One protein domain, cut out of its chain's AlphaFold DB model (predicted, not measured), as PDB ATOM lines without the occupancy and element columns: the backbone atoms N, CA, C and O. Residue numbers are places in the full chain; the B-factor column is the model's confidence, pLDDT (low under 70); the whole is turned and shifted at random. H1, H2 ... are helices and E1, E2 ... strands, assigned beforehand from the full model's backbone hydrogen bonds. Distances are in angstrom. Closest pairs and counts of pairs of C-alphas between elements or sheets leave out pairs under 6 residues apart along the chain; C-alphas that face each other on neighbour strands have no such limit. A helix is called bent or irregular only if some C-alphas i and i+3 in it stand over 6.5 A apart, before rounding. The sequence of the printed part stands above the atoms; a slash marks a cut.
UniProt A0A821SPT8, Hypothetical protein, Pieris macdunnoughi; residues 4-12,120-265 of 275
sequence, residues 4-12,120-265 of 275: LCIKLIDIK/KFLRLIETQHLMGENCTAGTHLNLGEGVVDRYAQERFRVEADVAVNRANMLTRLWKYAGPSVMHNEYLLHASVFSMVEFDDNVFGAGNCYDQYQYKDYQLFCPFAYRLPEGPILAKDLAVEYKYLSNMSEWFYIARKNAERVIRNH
ATOM      1  N   LEU A   4     128.381  98.734 142.011       50.72
ATOM      2  CA  LEU A   4     127.335  99.737 141.846       50.72
ATOM      3  C   LEU A   4     126.290  99.579 142.961       50.72
ATOM      4  O   LEU A   4     125.699  98.513 143.090       50.72
ATOM      5  N   CYS A   5     126.058 100.623 143.759       62.38
ATOM      6  CA  CYS A   5     125.149 100.586 144.911       62.38
ATOM      7  C   CYS A   5     123.889 101.414 144.643       62.38
ATOM      8  O   CYS A   5     123.961 102.641 144.645       62.38
ATOM      9  N   ILE A   6     122.724 100.796 144.428       59.78
ATOM     10  CA  ILE A   6     121.508 101.557 144.096       59.78
ATOM     11  C   ILE A   6     120.367 101.278 145.068       59.78
ATOM     12  O   ILE A   6     119.970 100.138 145.292       59.78
ATOM     13  N   LYS A   7     119.795 102.352 145.619       66.56
ATOM     14  CA  LYS A   7     118.566 102.314 146.407       66.56
ATOM     15  C   LYS A   7     117.344 102.588 145.532       66.56
ATOM     16  O   LYS A   7     117.290 103.586 144.818       66.56
ATOM     17  N   LEU A   8     116.337 101.727 145.674       55.41
ATOM     18  CA  LEU A   8     114.964 101.923 145.215       55.41
ATOM     19  C   LEU A   8     114.055 102.504 146.308       55.41
ATOM     20  O   LEU A   8     114.015 101.984 147.430       55.41
ATOM     21  N   ILE A   9     113.269 103.523 145.956       58.03
ATOM     22  CA  ILE A   9     112.182 104.064 146.785       58.03
ATOM     23  C   ILE A   9     110.842 103.919 146.040       58.03
ATOM     24  O   ILE A   9     110.621 104.557 145.012       58.03
ATOM     25  N   ASP A  10     109.939 103.101 146.595       51.00
ATOM     26  CA  ASP A  10     108.534 102.925 146.179       51.00
ATOM     27  C   ASP A  10     107.610 103.329 147.354       51.00
ATOM     28  O   ASP A  10     107.889 102.984 148.506       51.00
ATOM     29  N   ILE A  11     106.536 104.093 147.098       46.06
ATOM     30  CA  ILE A  11     105.647 104.680 148.126       46.06
ATOM     31  C   ILE A  11     104.263 104.026 148.184       46.06
ATOM     32  O   ILE A  11     103.258 104.679 148.480       46.06
ATOM     33  N   LYS A  12     104.161 102.713 148.001       44.22
ATOM     34  CA  LYS A  12     102.870 102.038 148.237       44.22
ATOM     35  C   LYS A  12     102.362 102.088 149.692       44.22
ATOM     36  O   LYS A  12     101.250 101.644 149.945       44.22
ATOM     37  N   LYS A 120     133.129  81.669 127.484       74.12
ATOM     38  CA  LYS A 120     132.040  82.528 126.999       74.12
ATOM     39  C   LYS A 120     132.229  83.985 127.436       74.12
ATOM     40  O   LYS A 120     131.982  84.901 126.651       74.12
ATOM     41  N   PHE A 121     132.685  84.202 128.667       72.12
ATOM     42  CA  PHE A 121     132.946  85.534 129.204       72.12
ATOM     43  C   PHE A 121     134.141  86.221 128.537       72.12
ATOM     44  O   PHE A 121     134.022  87.366 128.106       72.12
ATOM     45  N   LEU A 122     135.272  85.526 128.399       80.19
ATOM     46  CA  LEU A 122     136.452  86.061 127.719       80.19
ATOM     47  C   LEU A 122     136.132  86.430 126.268       80.19
ATOM     48  O   LEU A 122     136.501  87.512 125.818       80.19
ATOM     49  N   ARG A 123     135.345  85.599 125.579       80.00
ATOM     50  CA  ARG A 123     134.861  85.871 124.221       80.00
ATOM     51  C   ARG A 123     133.969  87.111 124.155       80.00
ATOM     52  O   ARG A 123     134.072  87.894 123.214       80.00
ATOM     53  N   LEU A 124     133.106  87.311 125.152       75.44
ATOM     54  CA  LEU A 124     132.277  88.513 125.277       75.44
ATOM     55  C   LEU A 124     133.122  89.769 125.501       75.44
ATOM     56  O   LEU A 124     132.893  90.766 124.820       75.44
ATOM     57  N   ILE A 125     134.107  89.719 126.403       76.31
ATOM     58  CA  ILE A 125     135.041  90.833 126.631       76.31
ATOM     59  C   ILE A 125     135.793  91.165 125.346       76.31
ATOM     60  O   ILE A 125     135.850  92.329 124.964       76.31
ATOM     61  N   GLU A 126     136.342  90.160 124.670       81.38
ATOM     62  CA  GLU A 126     137.088  90.337 123.426       81.38
ATOM     63  C   GLU A 126     136.208  90.958 122.336       81.38
ATOM     64  O   GLU A 126     136.596  91.931 121.695       81.38
ATOM     65  N   THR A 127     134.973  90.473 122.195       79.06
ATOM     66  CA  THR A 127     134.003  91.013 121.234       79.06
ATOM     67  C   THR A 127     133.679  92.483 121.519       79.06
ATOM     68  O   THR A 127     133.663  93.295 120.597       79.06
ATOM     69  N   GLN A 128     133.458  92.853 122.784       73.50
ATOM     70  CA  GLN A 128     133.197  94.245 123.168       73.50
ATOM     71  C   GLN A 128     134.439  95.130 123.000       73.50
ATOM     72  O   GLN A 128     134.330  96.265 122.547       73.50
ATOM     73  N   HIS A 129     135.627  94.601 123.298       73.00
ATOM     74  CA  HIS A 129     136.892  95.300 123.089       73.00
ATOM     75  C   HIS A 129     137.128  95.618 121.605       73.00
ATOM     76  O   HIS A 129     137.549  96.725 121.278       73.00
ATOM     77  N   LEU A 130     136.785  94.689 120.703       79.94
ATOM     78  CA  LEU A 130     136.867  94.886 119.253       79.94
ATOM     79  C   LEU A 130     135.847  95.907 118.723       79.94
ATOM     80  O   LEU A 130     136.130  96.594 117.743       79.94
ATOM     81  N   MET A 131     134.670  96.016 119.346       75.06
ATOM     82  CA  MET A 131     133.635  96.984 118.952       75.06
ATOM     83  C   MET A 131     133.963  98.427 119.367       75.06
ATOM     84  O   MET A 131     133.403  99.363 118.791       75.06
ATOM     85  N   GLY A 132     134.883  98.621 120.318       73.12
ATOM     86  CA  GLY A 132     135.345  99.940 120.749       73.12
ATOM     87  C   GLY A 132     134.192 100.847 121.192       73.12
ATOM     88  O   GLY A 132     133.349 100.453 121.991       73.12
ATOM     89  N   GLU A 133     134.134 102.065 120.647       70.25
ATOM     90  CA  GLU A 133     133.085 103.050 120.963       70.25
ATOM     91  C   GLU A 133     131.692 102.682 120.418       70.25
ATOM     92  O   GLU A 133     130.699 103.283 120.818       70.25
ATOM     93  N   ASN A 134     131.582 101.680 119.537       75.38
ATOM     94  CA  ASN A 134     130.306 101.219 118.978       75.38
ATOM     95  C   ASN A 134     129.666 100.103 119.828       75.38
ATOM     96  O   ASN A 134     129.043  99.175 119.309       75.38
ATOM     97  N   CYS A 135     129.851 100.159 121.147       67.38
ATOM     98  CA  CYS A 135     129.192  99.266 122.089       67.38
ATOM     99  C   CYS A 135     127.890  99.898 122.601       67.38
ATOM    100  O   CYS A 135     127.841 101.075 122.960       67.38
ATOM    101  N   THR A 136     126.817  99.109 122.683       63.66
ATOM    102  CA  THR A 136     125.591  99.560 123.356       63.66
ATOM    103  C   THR A 136     125.718  99.271 124.845       63.66
ATOM    104  O   THR A 136     125.759  98.109 125.248       63.66
ATOM    105  N   ALA A 137     125.768 100.321 125.669       58.62
ATOM    106  CA  ALA A 137     125.717 100.167 127.118       58.62
ATOM    107  C   ALA A 137     124.393  99.496 127.518       58.62
ATOM    108  O   ALA A 137     123.310  99.976 127.181       58.62
ATOM    109  N   GLY A 138     124.469  98.378 128.236       58.06
ATOM    110  CA  GLY A 138     123.295  97.615 128.640       58.06
ATOM    111  C   GLY A 138     123.613  96.632 129.758       58.06
ATOM    112  O   GLY A 138     124.767  96.277 129.978       58.06
ATOM    113  N   THR A 139     122.576  96.190 130.467       57.06
ATOM    114  CA  THR A 139     122.682  95.222 131.573       57.06
ATOM    115  C   THR A 139     122.438  93.782 131.124       57.06
ATOM    116  O   THR A 139     122.462  92.880 131.939       57.06
ATOM    117  N   HIS A 140     122.221  93.545 129.828       56.12
ATOM    118  CA  HIS A 140     121.766  92.259 129.278       56.12
ATOM    119  C   HIS A 140     122.794  91.115 129.339       56.12
ATOM    120  O   HIS A 140     122.472  89.985 128.977       56.12
ATOM    121  N   LEU A 141     124.036  91.400 129.737       58.00
ATOM    122  CA  LEU A 141     125.091  90.401 129.875       58.00
ATOM    123  C   LEU A 141     125.167  89.956 131.333       58.00
ATOM    124  O   LEU A 141     125.942  90.494 132.122       58.00
ATOM    125  N   ASN A 142     124.357  88.963 131.681       58.66
ATOM    126  CA  ASN A 142     124.449  88.280 132.960       58.66
ATOM    127  C   ASN A 142     125.431  87.101 132.862       58.66
ATOM    128  O   ASN A 142     125.505  86.393 131.858       58.66
ATOM    129  N   LEU A 143     126.195  86.871 133.930       58.78
ATOM    130  CA  LEU A 143     127.139  85.749 134.009       58.78
ATOM    131  C   LEU A 143     126.439  84.385 134.164       58.78
ATOM    132  O   LEU A 143     127.110  83.366 134.225       58.78
ATOM    133  N   GLY A 144     125.104  84.353 134.173       55.72
ATOM    134  CA  GLY A 144     124.301  83.187 134.532       55.72
ATOM    135  C   GLY A 144     123.932  83.187 136.017       55.72
ATOM    136  O   GLY A 144     124.615  83.786 136.850       55.72
ATOM    137  N   GLU A 145     122.810  82.545 136.344       56.88
ATOM    138  CA  GLU A 145     122.367  82.356 137.727       56.88
ATOM    139  C   GLU A 145     123.402  81.509 138.484       56.88
ATOM    140  O   GLU A 145     123.841  80.474 137.988       56.88
ATOM    141  N   GLY A 146     123.840  81.985 139.651       55.91
ATOM    142  CA  GLY A 146     124.843  81.304 140.475       55.91
ATOM    143  C   GLY A 146     126.306  81.640 140.167       55.91
ATOM    144  O   GLY A 146     127.148  81.339 140.986       55.91
ATOM    145  N   VAL A 147     126.658  82.333 139.077       54.53
ATOM    146  CA  VAL A 147     128.087  82.615 138.770       54.53
ATOM    147  C   VAL A 147     128.673  83.750 139.628       54.53
ATOM    148  O   VAL A 147     129.884  83.855 139.826       54.53
ATOM    149  N   VAL A 148     127.815  84.564 140.245       57.97
ATOM    150  CA  VAL A 148     128.186  85.487 141.332       57.97
ATOM    151  C   VAL A 148     128.160  84.702 142.659       57.97
ATOM    152  O   VAL A 148     127.336  84.945 143.533       57.97
ATOM    153  N   ASP A 149     129.017  83.682 142.751       62.53
ATOM    154  CA  ASP A 149     128.732  82.441 143.504       62.53
ATOM    155  C   ASP A 149     129.064  82.487 145.011       62.53
ATOM    156  O   ASP A 149     128.405  81.878 145.845       62.53
ATOM    157  N   ARG A 150     130.090  83.243 145.406       59.81
ATOM    158  CA  ARG A 150     130.456  83.467 146.824       59.81
ATOM    159  C   ARG A 150     131.563  84.495 146.953       59.81
ATOM    160  O   ARG A 150     131.500  85.383 147.790       59.81
ATOM    161  N   TYR A 151     132.516  84.442 146.027       61.12
ATOM    162  CA  TYR A 151     133.645  85.365 145.976       61.12
ATOM    163  C   TYR A 151     133.212  86.834 145.922       61.12
ATOM    164  O   TYR A 151     133.727  87.658 146.665       61.12
ATOM    165  N   ALA A 152     132.241  87.176 145.072       64.62
ATOM    166  CA  ALA A 152     131.722  88.540 145.018       64.62
ATOM    167  C   ALA A 152     130.965  88.918 146.301       64.62
ATOM    168  O   ALA A 152     131.111  90.042 146.767       64.62
ATOM    169  N   GLN A 153     130.206  87.985 146.891       67.00
ATOM    170  CA  GLN A 153     129.474  88.217 148.139       67.00
ATOM    171  C   GLN A 153     130.427  88.464 149.312       67.00
ATOM    172  O   GLN A 153     130.200  89.379 150.089       67.00
ATOM    173  N   GLU A 154     131.509  87.694 149.423       72.25
ATOM    174  CA  GLU A 154     132.520  87.847 150.472       72.25
ATOM    175  C   GLU A 154     133.393  89.080 150.244       72.25
ATOM    176  O   GLU A 154     133.648  89.839 151.178       72.25
ATOM    177  N   ARG A 155     133.810  89.319 148.994       78.62
ATOM    178  CA  ARG A 155     134.673  90.448 148.632       78.62
ATOM    179  C   ARG A 155     133.988  91.791 148.844       78.62
ATOM    180  O   ARG A 155     134.662  92.738 149.221       78.62
ATOM    181  N   PHE A 156     132.694  91.868 148.554       80.38
ATOM    182  CA  PHE A 156     131.944  93.122 148.518       80.38
ATOM    183  C   PHE A 156     130.916  93.251 149.638       80.38
ATOM    184  O   PHE A 156     130.036  94.111 149.591       80.38
ATOM    185  N   ARG A 157     131.002  92.374 150.644       83.44
ATOM    186  CA  ARG A 157     130.071  92.363 151.774       83.44
ATOM    187  C   ARG A 157     130.054  93.702 152.499       83.44
ATOM    188  O   ARG A 157     128.987  94.188 152.849       83.44
ATOM    189  N   VAL A 158     131.230  94.286 152.719       86.56
ATOM    190  CA  VAL A 158     131.381  95.525 153.493       86.56
ATOM    191  C   VAL A 158     130.704  96.686 152.769       86.56
ATOM    192  O   VAL A 158     129.903  97.409 153.357       86.56
ATOM    193  N   GLU A 159     130.959  96.821 151.474       85.38
ATOM    194  CA  GLU A 159     130.365  97.848 150.626       85.38
ATOM    195  C   GLU A 159     128.853  97.646 150.472       85.38
ATOM    196  O   GLU A 159     128.084  98.612 150.515       85.38
ATOM    197  N   ALA A 160     128.405  96.392 150.357       83.12
ATOM    198  CA  ALA A 160     126.988  96.051 150.344       83.12
ATOM    199  C   ALA A 160     126.298  96.449 151.661       83.12
ATOM    200  O   ALA A 160     125.234  97.070 151.627       83.12
ATOM    201  N   ASP A 161     126.916  96.185 152.816       84.31
ATOM    202  CA  ASP A 161     126.390  96.582 154.127       84.31
ATOM    203  C   ASP A 161     126.311  98.112 154.267       84.31
ATOM    204  O   ASP A 161     125.322  98.649 154.779       84.31
ATOM    205  N   VAL A 162     127.311  98.848 153.771       86.12
ATOM    206  CA  VAL A 162     127.286 100.320 153.729       86.12
ATOM    207  C   VAL A 162     126.132 100.817 152.859       86.12
ATOM    208  O   VAL A 162     125.366 101.689 153.286       86.12
ATOM    209  N   ALA A 163     125.955 100.239 151.669       86.19
ATOM    210  CA  ALA A 163     124.869 100.585 150.760       86.19
ATOM    211  C   ALA A 163     123.496 100.333 151.389       86.19
ATOM    212  O   ALA A 163     122.619 101.199 151.342       86.19
ATOM    213  N   VAL A 164     123.330  99.189 152.047       83.75
ATOM    214  CA  VAL A 164     122.122  98.803 152.777       83.75
ATOM    215  C   VAL A 164     121.825  99.762 153.932       83.75
ATOM    216  O   VAL A 164     120.696 100.245 154.077       83.75
ATOM    217  N   ASN A 165     122.821 100.088 154.752       87.31
ATOM    218  CA  ASN A 165     122.653 101.007 155.876       87.31
ATOM    219  C   ASN A 165     122.267 102.409 155.398       87.31
ATOM    220  O   ASN A 165     121.337 103.026 155.932       87.31
ATOM    221  N   ARG A 166     122.912 102.886 154.330       88.50
ATOM    222  CA  ARG A 166     122.593 104.167 153.697       88.50
ATOM    223  C   ARG A 166     121.194 104.167 153.089       88.50
ATOM    224  O   ARG A 166     120.434 105.111 153.300       88.50
ATOM    225  N   ALA A 167     120.814 103.089 152.414       85.62
ATOM    226  CA  ALA A 167     119.473 102.869 151.892       85.62
ATOM    227  C   ALA A 167     118.403 102.932 152.993       85.62
ATOM    228  O   ALA A 167     117.361 103.571 152.817       85.62
ATOM    229  N   ASN A 168     118.650 102.294 154.136       84.94
ATOM    230  CA  ASN A 168     117.741 102.307 155.280       84.94
ATOM    231  C   ASN A 168     117.615 103.712 155.884       84.94
ATOM    232  O   ASN A 168     116.499 104.168 156.147       84.94
ATOM    233  N   MET A 169     118.731 104.431 156.037       88.88
ATOM    234  CA  MET A 169     118.739 105.832 156.470       88.88
ATOM    235  C   MET A 169     117.915 106.719 155.526       88.88
ATOM    236  O   MET A 169     117.020 107.427 155.984       88.88
ATOM    237  N   LEU A 170     118.166 106.650 154.215       88.38
ATOM    238  CA  LEU A 170     117.451 107.441 153.208       88.38
ATOM    239  C   LEU A 170     115.955 107.108 153.170       88.38
ATOM    240  O   LEU A 170     115.130 108.000 153.003       88.38
ATOM    241  N   THR A 171     115.589 105.846 153.409       83.88
ATOM    242  CA  THR A 171     114.181 105.432 153.517       83.88
ATOM    243  C   THR A 171     113.506 106.063 154.734       83.88
ATOM    244  O   THR A 171     112.371 106.524 154.640       83.88
ATOM    245  N   ARG A 172     114.188 106.112 155.885       85.69
ATOM    246  CA  ARG A 172     113.662 106.771 157.092       85.69
ATOM    247  C   ARG A 172     113.518 108.274 156.882       85.69
ATOM    248  O   ARG A 172     112.477 108.824 157.223       85.69
ATOM    249  N   LEU A 173     114.511 108.916 156.268       87.62
ATOM    250  CA  LEU A 173     114.416 110.326 155.892       87.62
ATOM    251  C   LEU A 173     113.228 110.560 154.953       87.62
ATOM    252  O   LEU A 173     112.422 111.444 155.207       87.62
ATOM    253  N   TRP A 174     113.042 109.711 153.944       84.94
ATOM    254  CA  TRP A 174     111.899 109.805 153.039       84.94
ATOM    255  C   TRP A 174     110.542 109.676 153.743       84.94
ATOM    256  O   TRP A 174     109.607 110.409 153.420       84.94
ATOM    257  N   LYS A 175     110.420 108.745 154.698       84.06
ATOM    258  CA  LYS A 175     109.165 108.492 155.420       84.06
ATOM    259  C   LYS A 175     108.840 109.566 156.461       84.06
ATOM    260  O   LYS A 175     107.665 109.879 156.637       84.06
ATOM    261  N   TYR A 176     109.846 110.091 157.159       87.38
ATOM    262  CA  TYR A 176     109.634 110.878 158.380       87.38
ATOM    263  C   TYR A 176     110.125 112.323 158.304       87.38
ATOM    264  O   TYR A 176     109.639 113.158 159.063       87.38
ATOM    265  N   ALA A 177     111.074 112.649 157.424       89.06
ATOM    266  CA  ALA A 177     111.567 114.016 157.324       89.06
ATOM    267  C   ALA A 177     110.556 114.916 156.601       89.06
ATOM    268  O   ALA A 177     109.819 114.494 155.707       89.06
ATOM    269  N   GLY A 178     110.538 116.193 156.986       89.38
ATOM    270  CA  GLY A 178     109.690 117.186 156.338       89.38
ATOM    271  C   GLY A 178     110.087 117.436 154.873       89.38
ATOM    272  O   GLY A 178     111.246 117.219 154.495       89.38
ATOM    273  N   PRO A 179     109.168 117.975 154.046       88.25
ATOM    274  CA  PRO A 179     109.440 118.284 152.642       88.25
ATOM    275  C   PRO A 179     110.673 119.166 152.439       88.25
ATOM    276  O   PRO A 179     111.404 118.955 151.486       88.25
ATOM    277  N   SER A 180     110.965 120.099 153.352       88.69
ATOM    278  CA  SER A 180     112.136 120.986 153.264       88.69
ATOM    279  C   SER A 180     113.474 120.242 153.189       88.69
ATOM    280  O   SER A 180     114.418 120.743 152.586       88.69
ATOM    281  N   VAL A 181     113.558 119.052 153.791       89.00
ATOM    282  CA  VAL A 181     114.756 118.204 153.756       89.00
ATOM    283  C   VAL A 181     114.724 117.321 152.517       89.00
ATOM    284  O   VAL A 181     115.667 117.326 151.732       89.00
ATOM    285  N   MET A 182     113.622 116.592 152.306       88.25
ATOM    286  CA  MET A 182     113.562 115.619 151.214       88.25
ATOM    287  C   MET A 182     113.473 116.256 149.835       88.25
ATOM    288  O   MET A 182     113.924 115.642 148.887       88.25
ATOM    289  N   HIS A 183     112.959 117.476 149.696       90.75
ATOM    290  CA  HIS A 183     112.932 118.205 148.425       90.75
ATOM    291  C   HIS A 183     114.260 118.912 148.106       90.75
ATOM    292  O   HIS A 183     114.354 119.628 147.105       90.75
ATOM    293  N   ASN A 184     115.291 118.750 148.934       92.75
ATOM    294  CA  ASN A 184     116.607 119.293 148.644       92.75
ATOM    295  C   ASN A 184     117.384 118.333 147.725       92.75
ATOM    296  O   ASN A 184     117.941 117.333 148.170       92.75
ATOM    297  N   GLU A 185     117.445 118.658 146.433       93.06
ATOM    298  CA  GLU A 185     118.180 117.860 145.442       93.06
ATOM    299  C   GLU A 185     119.678 117.810 145.732       93.06
ATOM    300  O   GLU A 185     120.288 116.752 145.589       93.06
ATOM    301  N   TYR A 186     120.263 118.916 146.203       94.06
ATOM    302  CA  TYR A 186     121.675 118.957 146.581       94.06
ATOM    303  C   TYR A 186     121.974 117.971 147.702       94.06
ATOM    304  O   TYR A 186     122.985 117.279 147.641       94.06
ATOM    305  N   LEU A 187     121.084 117.854 148.694       93.25
ATOM    306  CA  LEU A 187     121.231 116.871 149.766       93.25
ATOM    307  C   LEU A 187     121.258 115.447 149.202       93.25
ATOM    308  O   LEU A 187     122.099 114.643 149.600       93.25
ATOM    309  N   LEU A 188     120.367 115.133 148.263       92.88
ATOM    310  CA  LEU A 188     120.282 113.796 147.683       92.88
ATOM    311  C   LEU A 188     121.471 113.488 146.760       92.88
ATOM    312  O   LEU A 188     122.033 112.398 146.864       92.88
ATOM    313  N   HIS A 189     121.927 114.443 145.947       94.81
ATOM    314  CA  HIS A 189     123.149 114.295 145.151       94.81
ATOM    315  C   HIS A 189     124.397 114.161 146.022       94.81
ATOM    316  O   HIS A 189     125.179 113.239 145.811       94.81
ATOM    317  N   ALA A 190     124.559 115.007 147.041       94.69
ATOM    318  CA  ALA A 190     125.655 114.892 148.000       94.69
ATOM    319  C   ALA A 190     125.619 113.536 148.718       94.69
ATOM    320  O   ALA A 190     126.659 112.926 148.969       94.69
ATOM    321  N   SER A 191     124.417 113.015 148.997       92.44
ATOM    322  CA  SER A 191     124.270 111.739 149.686       92.44
ATOM    323  C   SER A 191     124.828 110.558 148.893       92.44
ATOM    324  O   SER A 191     125.487 109.716 149.502       92.44
ATOM    325  N   VAL A 192     124.608 110.515 147.573       93.25
ATOM    326  CA  VAL A 192     125.143 109.466 146.689       93.25
ATOM    327  C   VAL A 192     126.590 109.744 146.295       93.25
ATOM    328  O   VAL A 192     127.378 108.811 146.208       93.25
ATOM    329  N   PHE A 193     126.973 111.016 146.147       94.88
ATOM    330  CA  PHE A 193     128.357 111.418 145.891       94.88
ATOM    331  C   PHE A 193     129.282 110.922 147.002       94.88
ATOM    332  O   PHE A 193     130.270 110.250 146.725       94.88
ATOM    333  N   SER A 194     128.890 111.141 148.262       93.56
ATOM    334  CA  SER A 194     129.663 110.690 149.424       93.56
ATOM    335  C   SER A 194     129.878 109.171 149.466       93.56
ATOM    336  O   SER A 194     130.920 108.717 149.918       93.56
ATOM    337  N   MET A 195     128.937 108.366 148.951       90.75
ATOM    338  CA  MET A 195     129.111 106.907 148.904       90.75
ATOM    339  C   MET A 195     130.246 106.488 147.968       90.75
ATOM    340  O   MET A 195     130.921 105.506 148.243       90.75
ATOM    341  N   VAL A 196     130.433 107.217 146.867       92.50
ATOM    342  CA  VAL A 196     131.501 106.955 145.892       92.50
ATOM    343  C   VAL A 196     132.819 107.578 146.351       92.50
ATOM    344  O   VAL A 196     133.880 107.048 146.050       92.50
ATOM    345  N   GLU A 197     132.760 108.705 147.062       92.44
ATOM    346  CA  GLU A 197     133.935 109.419 147.571       92.44
ATOM    347  C   GLU A 197     134.627 108.673 148.714       92.44
ATOM    348  O   GLU A 197     135.854 108.615 148.742       92.44
ATOM    349  N   PHE A 198     133.863 108.096 149.643       89.88
ATOM    350  CA  PHE A 198     134.431 107.443 150.824       89.88
ATOM    351  C   PHE A 198     134.981 106.038 150.566       89.88
ATOM    352  O   PHE A 198     135.746 105.542 151.391       89.88
ATOM    353  N   ASP A 199     134.600 105.403 149.458       87.75
ATOM    354  CA  ASP A 199     134.995 104.032 149.156       87.75
ATOM    355  C   ASP A 199     135.395 103.871 147.683       87.75
ATOM    356  O   ASP A 199     134.584 103.994 146.763       87.75
ATOM    357  N   ASP A 200     136.668 103.557 147.452       87.75
ATOM    358  CA  ASP A 200     137.223 103.377 146.110       87.75
ATOM    359  C   ASP A 200     136.760 102.086 145.413       87.75
ATOM    360  O   ASP A 200     136.841 101.983 144.176       87.75
ATOM    361  N   ASN A 201     136.239 101.113 146.168       84.75
ATOM    362  CA  ASN A 201     135.632  99.897 145.629       84.75
ATOM    363  C   ASN A 201     134.217 100.156 145.095       84.75
ATOM    364  O   ASN A 201     133.728  99.391 144.251       84.75
ATOM    365  N   VAL A 202     133.582 101.256 145.507       86.06
ATOM    366  CA  VAL A 202     132.303 101.717 144.970       86.06
ATOM    367  C   VAL A 202     132.555 102.537 143.702       86.06
ATOM    368  O   VAL A 202     133.120 103.628 143.708       86.06
ATOM    369  N   PHE A 203     132.128 102.003 142.558       88.62
ATOM    370  CA  PHE A 203     132.222 102.698 141.273       88.62
ATOM    371  C   PHE A 203     131.133 103.750 141.100       88.62
ATOM    372  O   PHE A 203     131.375 104.798 140.500       88.62
ATOM    373  N   GLY A 204     129.937 103.453 141.598       90.94
ATOM    374  CA  GLY A 204     128.803 104.347 141.492       90.94
ATOM    375  C   GLY A 204     127.741 104.058 142.536       90.94
ATOM    376  O   GLY A 204     127.642 102.948 143.062       90.94
ATOM    377  N   ALA A 205     126.936 105.073 142.814       91.75
ATOM    378  CA  ALA A 205     125.843 105.004 143.760       91.75
ATOM    379  C   ALA A 205     124.617 105.759 143.242       91.75
ATOM    380  O   ALA A 205     124.746 106.830 142.652       91.75
ATOM    381  N   GLY A 206     123.424 105.217 143.478       91.94
ATOM    382  CA  GLY A 206     122.163 105.810 143.038       91.94
ATOM    383  C   GLY A 206     121.081 105.761 144.108       91.94
ATOM    384  O   GLY A 206     121.003 104.816 144.889       91.94
ATOM    385  N   ASN A 207     120.214 106.767 144.123       91.69
ATOM    386  CA  ASN A 207     118.987 106.765 144.913       91.69
ATOM    387  C   ASN A 207     117.815 107.122 143.996       91.69
ATOM    388  O   ASN A 207     117.553 108.293 143.745       91.69
ATOM    389  N   CYS A 208     117.152 106.105 143.454       90.12
ATOM    390  CA  CYS A 208     116.160 106.258 142.400       90.12
ATOM    391  C   CYS A 208     114.727 106.134 142.936       90.12
ATOM    392  O   CYS A 208     114.408 105.233 143.721       90.12
ATOM    393  N   TYR A 209     113.851 107.011 142.450       89.31
ATOM    394  CA  TYR A 209     112.443 107.093 142.837       89.31
ATOM    395  C   TYR A 209     111.539 106.517 141.740       89.31
ATOM    396  O   TYR A 209     111.844 106.640 140.557       89.31
ATOM    397  N   ASP A 210     110.412 105.896 142.108       87.56
ATOM    398  CA  ASP A 210     109.409 105.487 141.110       87.56
ATOM    399  C   ASP A 210     108.711 106.715 140.472       87.56
ATOM    400  O   ASP A 210     108.891 107.867 140.887       87.56
ATOM    401  N   GLN A 211     107.899 106.479 139.444       88.62
ATOM    402  CA  GLN A 211     107.247 107.530 138.669       88.62
ATOM    403  C   GLN A 211     106.407 108.464 139.551       88.62
ATOM    404  O   GLN A 211     105.569 108.008 140.337       88.62
ATOM    405  N   TYR A 212     106.606 109.774 139.389       89.25
ATOM    406  CA  TYR A 212     105.916 110.831 140.144       89.25
ATOM    407  C   TYR A 212     106.045 110.714 141.672       89.25
ATOM    408  O   TYR A 212     105.210 111.233 142.411       89.25
ATOM    409  N   GLN A 213     107.075 110.019 142.165       87.44
ATOM    410  CA  GLN A 213     107.293 109.862 143.603       87.44
ATOM    411  C   GLN A 213     108.150 110.979 144.205       87.44
ATOM    412  O   GLN A 213     108.191 111.104 145.425       87.44
ATOM    413  N   TYR A 214     108.803 111.812 143.391       89.94
ATOM    414  CA  TYR A 214     109.667 112.889 143.862       89.94
ATOM    415  C   TYR A 214     109.257 114.244 143.278       89.94
ATOM    416  O   TYR A 214     109.348 114.457 142.071       89.94
ATOM    417  N   LYS A 215     108.837 115.171 144.154       88.81
ATOM    418  CA  LYS A 215     108.319 116.500 143.780       88.81
ATOM    419  C   LYS A 215     107.276 116.409 142.650       88.81
ATOM    420  O   LYS A 215     106.330 115.634 142.743       88.81
ATOM    421  N   ASP A 216     107.448 117.224 141.617       90.06
ATOM    422  CA  ASP A 216     106.717 117.300 140.359       90.06
ATOM    423  C   ASP A 216     107.491 116.664 139.188       90.06
ATOM    424  O   ASP A 216     107.047 116.718 138.040       90.06
ATOM    425  N   TYR A 217     108.622 116.005 139.466       90.75
ATOM    426  CA  TYR A 217     109.376 115.285 138.450       90.75
ATOM    427  C   TYR A 217     108.658 114.004 138.030       90.75
ATOM    428  O   TYR A 217     108.154 113.237 138.855       90.75
ATOM    429  N   GLN A 218     108.664 113.724 136.724       90.75
ATOM    430  CA  GLN A 218     108.193 112.432 136.227       90.75
ATOM    431  C   GLN A 218     109.077 111.294 136.741       90.75
ATOM    432  O   GLN A 218     108.560 110.262 137.168       90.75
ATOM    433  N   LEU A 219     110.393 111.490 136.689       91.12
ATOM    434  CA  LEU A 219     111.415 110.585 137.193       91.12
ATOM    435  C   LEU A 219     112.538 111.408 137.799       91.12
ATOM    436  O   LEU A 219     112.842 112.489 137.306       91.12
ATOM    437  N   PHE A 220     113.154 110.864 138.841       92.94
ATOM    438  CA  PHE A 220     114.311 111.467 139.481       92.94
ATOM    439  C   PHE A 220     115.189 110.363 140.056       92.94
ATOM    440  O   PHE A 220     114.714 109.498 140.797       92.94
ATOM    441  N   CYS A 221     116.461 110.351 139.684       93.44
ATOM    442  CA  CYS A 221     117.443 109.473 140.291       93.44
ATOM    443  C   CYS A 221     118.809 110.160 140.402       93.44
ATOM    444  O   CYS A 221     119.611 110.092 139.468       93.44
ATOM    445  N   PRO A 222     119.124 110.774 141.554       94.38
ATOM    446  CA  PRO A 222     120.470 111.220 141.860       94.38
ATOM    447  C   PRO A 222     121.421 110.032 141.799       94.38
ATOM    448  O   PRO A 222     121.240 109.023 142.486       94.38
ATOM    449  N   PHE A 223     122.440 110.183 140.968       94.38
ATOM    450  CA  PHE A 223     123.402 109.147 140.662       94.38
ATOM    451  C   PHE A 223     124.804 109.736 140.619       94.38
ATOM    452  O   PHE A 223     125.038 110.726 139.929       94.38
ATOM    453  N   ALA A 224     125.729 109.128 141.351       94.62
ATOM    454  CA  ALA A 224     127.141 109.462 141.327       94.62
ATOM    455  C   ALA A 224     127.946 108.296 140.760       94.62
ATOM    456  O   ALA A 224     127.638 107.137 141.030       94.62
ATOM    457  N   TYR A 225     128.980 108.596 139.984       92.69
ATOM    458  CA  TYR A 225     129.874 107.590 139.422       92.69
ATOM    459  C   TYR A 225     131.263 108.162 139.186       92.69
ATOM    460  O   TYR A 225     131.446 109.370 139.011       92.69
ATOM    461  N   ARG A 226     132.252 107.273 139.182       90.31
ATOM    462  CA  ARG A 226     133.651 107.622 138.967       90.31
ATOM    463  C   ARG A 226     134.014 107.503 137.493       90.31
ATOM    464  O   ARG A 226     133.805 106.457 136.881       90.31
ATOM    465  N   LEU A 227     134.592 108.554 136.927       88.62
ATOM    466  CA  LEU A 227     135.167 108.503 135.587       88.62
ATOM    467  C   LEU A 227     136.486 107.710 135.588       88.62
ATOM    468  O   LEU A 227     137.155 107.631 136.623       88.62
ATOM    469  N   PRO A 228     136.900 107.145 134.436       80.31
ATOM    470  CA  PRO A 228     138.187 106.452 134.310       80.31
ATOM    471  C   PRO A 228     139.385 107.312 134.738       80.31
ATOM    472  O   PRO A 228     140.349 106.798 135.292       80.31
ATOM    473  N   GLU A 229     139.284 108.626 134.536       77.12
ATOM    474  CA  GLU A 229     140.313 109.631 134.838       77.12
ATOM    475  C   GLU A 229     140.388 110.008 136.330       77.12
ATOM    476  O   GLU A 229     141.193 110.851 136.720       77.12
ATOM    477  N   GLY A 230     139.542 109.409 137.178       75.75
ATOM    478  CA  GLY A 230     139.513 109.641 138.622       75.75
ATOM    479  C   GLY A 230     138.425 110.576 139.179       75.75
ATOM    480  O   GLY A 230     138.038 110.331 140.328       75.75
ATOM    481  N   PRO A 231     137.877 111.589 138.466       90.94
ATOM    482  CA  PRO A 231     136.883 112.472 139.065       90.94
ATOM    483  C   PRO A 231     135.539 111.762 139.255       90.94
ATOM    484  O   PRO A 231     135.153 110.882 138.482       90.94
ATOM    485  N   ILE A 232     134.815 112.172 140.293       93.06
ATOM    486  CA  ILE A 232     133.454 111.712 140.570       93.06
ATOM    487  C   ILE A 232     132.487 112.744 139.998       93.06
ATOM    488  O   ILE A 232     132.616 113.941 140.258       93.06
ATOM    489  N   LEU A 233     131.508 112.283 139.227       92.81
ATOM    490  CA  LEU A 233     130.422 113.109 138.716       92.81
ATOM    491  C   LEU A 233     129.105 112.671 139.339       92.81
ATOM    492  O   LEU A 233     128.843 111.476 139.459       92.81
ATOM    493  N   ALA A 234     128.260 113.641 139.684       93.31
ATOM    494  CA  ALA A 234     126.878 113.407 140.079       93.31
ATOM    495  C   ALA A 234     125.928 114.013 139.042       93.31
ATOM    496  O   ALA A 234     126.099 115.159 138.630       93.31
ATOM    497  N   LYS A 235     124.926 113.241 138.626       93.69
ATOM    498  CA  LYS A 235     123.888 113.654 137.676       93.69
ATOM    499  C   LYS A 235     122.557 112.992 137.999       93.69
ATOM    500  O   LYS A 235     122.506 112.060 138.800       93.69
ATOM    501  N   ASP A 236     121.479 113.476 137.393       93.75
ATOM    502  CA  ASP A 236     120.203 112.765 137.408       93.75
ATOM    503  C   ASP A 236     120.205 111.691 136.313       93.75
ATOM    504  O   ASP A 236     120.212 111.987 135.118       93.75
ATOM    505  N   LEU A 237     120.207 110.427 136.727       91.00
ATOM    506  CA  LEU A 237     120.213 109.279 135.828       91.00
ATOM    507  C   LEU A 237     118.926 109.183 134.997       91.00
ATOM    508  O   LEU A 237     118.962 108.641 133.894       91.00
ATOM    509  N   ALA A 238     117.809 109.736 135.480       89.38
ATOM    510  CA  ALA A 238     116.529 109.708 134.775       89.38
ATOM    511  C   ALA A 238     116.561 110.426 133.415       89.38
ATOM    512  O   ALA A 238     115.759 110.103 132.537       89.38
ATOM    513  N   VAL A 239     117.477 111.384 133.242       88.75
ATOM    514  CA  VAL A 239     117.608 112.189 132.018       88.75
ATOM    515  C   VAL A 239     118.118 111.349 130.847       88.75
ATOM    516  O   VAL A 239     117.648 111.500 129.722       88.75
ATOM    517  N   GLU A 240     119.057 110.441 131.106       84.62
ATOM    518  CA  GLU A 240     119.721 109.648 130.065       84.62
ATOM    519  C   GLU A 240     119.254 108.188 130.037       84.62
ATOM    520  O   GLU A 240     119.340 107.526 129.003       84.62
ATOM    521  N   TYR A 241     118.747 107.670 131.159       82.19
ATOM    522  CA  TYR A 241     118.452 106.253 131.321       82.19
ATOM    523  C   TYR A 241     117.058 106.013 131.908       82.19
ATOM    524  O   TYR A 241     116.747 106.340 133.055       82.19
ATOM    525  N   LYS A 242     116.202 105.357 131.117       83.25
ATOM    526  CA  LYS A 242     114.830 104.998 131.502       83.25
ATOM    527  C   LYS A 242     114.809 103.740 132.376       83.25
ATOM    528  O   LYS A 242     114.428 102.664 131.913       83.25
ATOM    529  N   TYR A 243     115.166 103.880 133.653       84.31
ATOM    530  CA  TYR A 243     115.258 102.762 134.608       84.31
ATOM    531  C   TYR A 243     113.917 102.096 134.967       84.31
ATOM    532  O   TYR A 243     113.897 101.006 135.526       84.31
ATOM    533  N   LEU A 244     112.771 102.685 134.606       84.44
ATOM    534  CA  LEU A 244     111.472 102.009 134.749       84.44
ATOM    535  C   LEU A 244     111.186 100.963 133.664       84.44
ATOM    536  O   LEU A 244     110.217 100.209 133.787       84.44
ATOM    537  N   SER A 245     111.980 100.939 132.590       83.44
ATOM    538  CA  SER A 245     111.825  99.975 131.501       83.44
ATOM    539  C   SER A 245     112.123  98.551 131.976       83.44
ATOM    540  O   SER A 245     112.981  98.347 132.830       83.44
ATOM    541  N   ASN A 246     111.482  97.553 131.363       81.00
ATOM    542  CA  ASN A 246     111.765  96.134 131.615       81.00
ATOM    543  C   ASN A 246     113.210  95.722 131.282       81.00
ATOM    544  O   ASN A 246     113.643  94.650 131.685       81.00
ATOM    545  N   MET A 247     113.947  96.573 130.567       74.44
ATOM    546  CA  MET A 247     115.363  96.383 130.255       74.44
ATOM    547  C   MET A 247     116.300  96.723 131.423       74.44
ATOM    548  O   MET A 247     117.480  96.402 131.352       74.44
ATOM    549  N   SER A 248     115.819  97.397 132.476       75.06
ATOM    550  CA  SER A 248     116.652  97.787 133.618       75.06
ATOM    551  C   SER A 248     116.659  96.706 134.688       75.06
ATOM    552  O   SER A 248     115.776  96.661 135.539       75.06
ATOM    553  N   GLU A 249     117.661  95.835 134.681       71.62
ATOM    554  CA  GLU A 249     117.711  94.724 135.639       71.62
ATOM    555  C   GLU A 249     117.792  95.209 137.094       71.62
ATOM    556  O   GLU A 249     117.008  94.782 137.937       71.62
ATOM    557  N   TRP A 250     118.653  96.188 137.370       75.50
ATOM    558  CA  TRP A 250     118.887  96.701 138.723       75.50
ATOM    559  C   TRP A 250     117.694  97.461 139.326       75.50
ATOM    560  O   TRP A 250     117.551  97.490 140.544       75.50
ATOM    561  N   PHE A 251     116.816  98.068 138.513       78.31
ATOM    562  CA  PHE A 251     115.643  98.785 139.030       78.31
ATOM    563  C   PHE A 251     114.340  98.027 138.800       78.31
ATOM    564  O   PHE A 251     113.553  97.829 139.727       78.31
ATOM    565  N   TYR A 252     114.066  97.612 137.564       80.25
ATOM    566  CA  TYR A 252     112.784  97.016 137.208       80.25
ATOM    567  C   TYR A 252     112.564  95.686 137.923       80.25
ATOM    568  O   TYR A 252     111.497  95.491 138.507       80.25
ATOM    569  N   ILE A 253     113.561  94.794 137.917       76.94
ATOM    570  CA  ILE A 253     113.448  93.478 138.563       76.94
ATOM    571  C   ILE A 253     113.321  93.658 140.074       76.94
ATOM    572  O   ILE A 253     112.384  93.136 140.681       76.94
ATOM    573  N   ALA A 254     114.202  94.461 140.673       77.12
ATOM    574  CA  ALA A 254     114.184  94.734 142.105       77.12
ATOM    575  C   ALA A 254     112.856  95.367 142.561       77.12
ATOM    576  O   ALA A 254     112.260  94.922 143.545       77.12
ATOM    577  N   ARG A 255     112.308  96.318 141.796       79.06
ATOM    578  CA  ARG A 255     110.977  96.887 142.051       79.06
ATOM    579  C   ARG A 255     109.879  95.832 141.961       79.06
ATOM    580  O   ARG A 255     109.053  95.744 142.863       79.06
ATOM    581  N   LYS A 256     109.846  95.011 140.905       82.94
ATOM    582  CA  LYS A 256     108.827  93.953 140.749       82.94
ATOM    583  C   LYS A 256     108.892  92.932 141.886       82.94
ATOM    584  O   LYS A 256     107.850  92.479 142.363       82.94
ATOM    585  N   ASN A 257     110.095  92.621 142.362       78.12
ATOM    586  CA  ASN A 257     110.310  91.779 143.532       78.12
ATOM    587  C   ASN A 257     109.769  92.432 144.807       78.12
ATOM    588  O   ASN A 257     109.002  91.792 145.527       78.12
ATOM    589  N   ALA A 258     110.079  93.707 145.047       74.19
ATOM    590  CA  ALA A 258     109.542  94.458 146.180       74.19
ATOM    591  C   ALA A 258     108.003  94.523 146.149       74.19
ATOM    592  O   ALA A 258     107.351  94.200 147.141       74.19
ATOM    593  N   GLU A 259     107.401  94.825 144.993       79.50
ATOM    594  CA  GLU A 259     105.943  94.822 144.804       79.50
ATOM    595  C   GLU A 259     105.314  93.461 145.137       79.50
ATOM    596  O   GLU A 259     104.216  93.397 145.695       79.50
ATOM    597  N   ARG A 260     105.997  92.362 144.792       81.06
ATOM    598  CA  ARG A 260     105.556  90.997 145.105       81.06
ATOM    599  C   ARG A 260     105.621  90.719 146.606       81.06
ATOM    600  O   ARG A 260     104.678  90.148 147.149       81.06
ATOM    601  N   VAL A 261     106.694  91.133 147.281       73.75
ATOM    602  CA  VAL A 261     106.848  90.971 148.738       73.75
ATOM    603  C   VAL A 261     105.766  91.745 149.493       73.75
ATOM    604  O   VAL A 261     105.131  91.176 150.382       73.75
ATOM    605  N   ILE A 262     105.506  92.992 149.086       71.75
ATOM    606  CA  ILE A 262     104.459  93.851 149.661       71.75
ATOM    607  C   ILE A 262     103.079  93.215 149.461       71.75
ATOM    608  O   ILE A 262     102.324  93.057 150.416       71.75
ATOM    609  N   ARG A 263     102.753  92.772 148.238       76.38
ATOM    610  CA  ARG A 263     101.460  92.126 147.937       76.38
ATOM    611  C   ARG A 263     101.219  90.883 148.794       76.38
ATOM    612  O   ARG A 263     100.100  90.640 149.240       76.38
ATOM    613  N   ASN A 264     102.273  90.116 149.038       75.44
ATOM    614  CA  ASN A 264     102.201  88.870 149.790       75.44
ATOM    615  C   ASN A 264     102.268  89.077 151.317       75.44
ATOM    616  O   ASN A 264     102.270  88.085 152.037       75.44
ATOM    617  N   HIS A 265     102.337  90.323 151.815       63.00
ATOM    618  CA  HIS A 265     102.480  90.664 153.242       63.00
ATOM    619  C   HIS A 265     103.672  89.967 153.933       63.00
ATOM    620  O   HIS A 265     103.698  89.795 155.151       63.00
TER     621      HIS A 265
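Overview. This is residues 4 to 12 and 120 to 265 of the 275 residues of the protein "Hypothetical protein" of Pieris macdunnoughi (UniProt A0A821SPT8). A four-stranded sheet has helices H3 and H5 side by side over one face, while H6 crosses slantwise over edge strand E1 on the other face. H1 lies off at one end, away from the sheet, and residues 129 to 134 of it stick out. The 155 printed residues hold six named helices and four named strands, in the order E1 H1 H2 H3 H4 H5 E2 E3 E4 H6; the sheet runs E1, E2, E3, E4 and is mixed, and the class is mixed, helices and strands. The whole is compact, with a radius of gyration of the C-alphas of 16.8 A and spans of 51 by 41 by 31 A.

Along the chain. E1, residues 4 to 9, begins at C-alpha 4 (127.335, 99.737, 141.846). After the cut comes H1, residues 120 to 134, 20.4 A long and irregular, with C-alphas 130 and 133 9.2 A apart. H2 is residues 151 to 155, H3 residues 157 to 176, 28.4 A long, H4 residues 179 to 182 and H5 residues 185 to 197, 18.0 A long. E2, residues 202 to 209, 20.7 A long, begins at C-alpha 202 (132.303, 101.717, 144.970). E3 is residues 222 to 226, E4 residues 232 to 236. H6, residues 249 to 263, 20.5 A long, ends at C-alpha 263 (101.460, 92.126, 147.937).

Arrangement. E1 and E2 are parallel, with N 7 and O 206 at 2.8 A. E2, E3 and E4 form a meander, each strand the antiparallel neighbour of the one before, in two hairpins; N 205 and O 224 are 2.8 A apart, N 235 and O 223 2.8 A. H5 is on the sheet over E3, at a height of 7.3 A; its closest C-alphas to E3 are those of Phe 193 and Ala 224, 5.1 A. H3, on the same face, is over E1, with the C-alphas of Lys 7 and Ala 167 closest at 5.6 A. H3 and H5 are close but not clearly touching, at a shallow tilt of 12 degrees, opposite ways. H6 is over E1 on the opposite face, at a height of 9.9 A. H4 is close to but not clearly touching H3. H2 and H3 meet only through their link; H1 and H2 are apart. Every O i to N i+4 pair is within hydrogen-bond range in H2 and H3; 9 of 11 are in H1, 7 of 9 in H5 and 10 of 11 in H6, and H4 is too short for such a pair.

Size, cuts and confidence. The C-alphas of Arg 123 and Gly 178 are the farthest apart, 51.4 A. Residues 13 to 119 are not printed; C-alphas 12 and 120 are 41.0 A apart across the cut. The links H1 to H2, E2 to E3 and E4 to H6 are long. Mean pLDDT of the printed part is 80.2; residues 4 to 12, 135 to 153 and 265 are under 70.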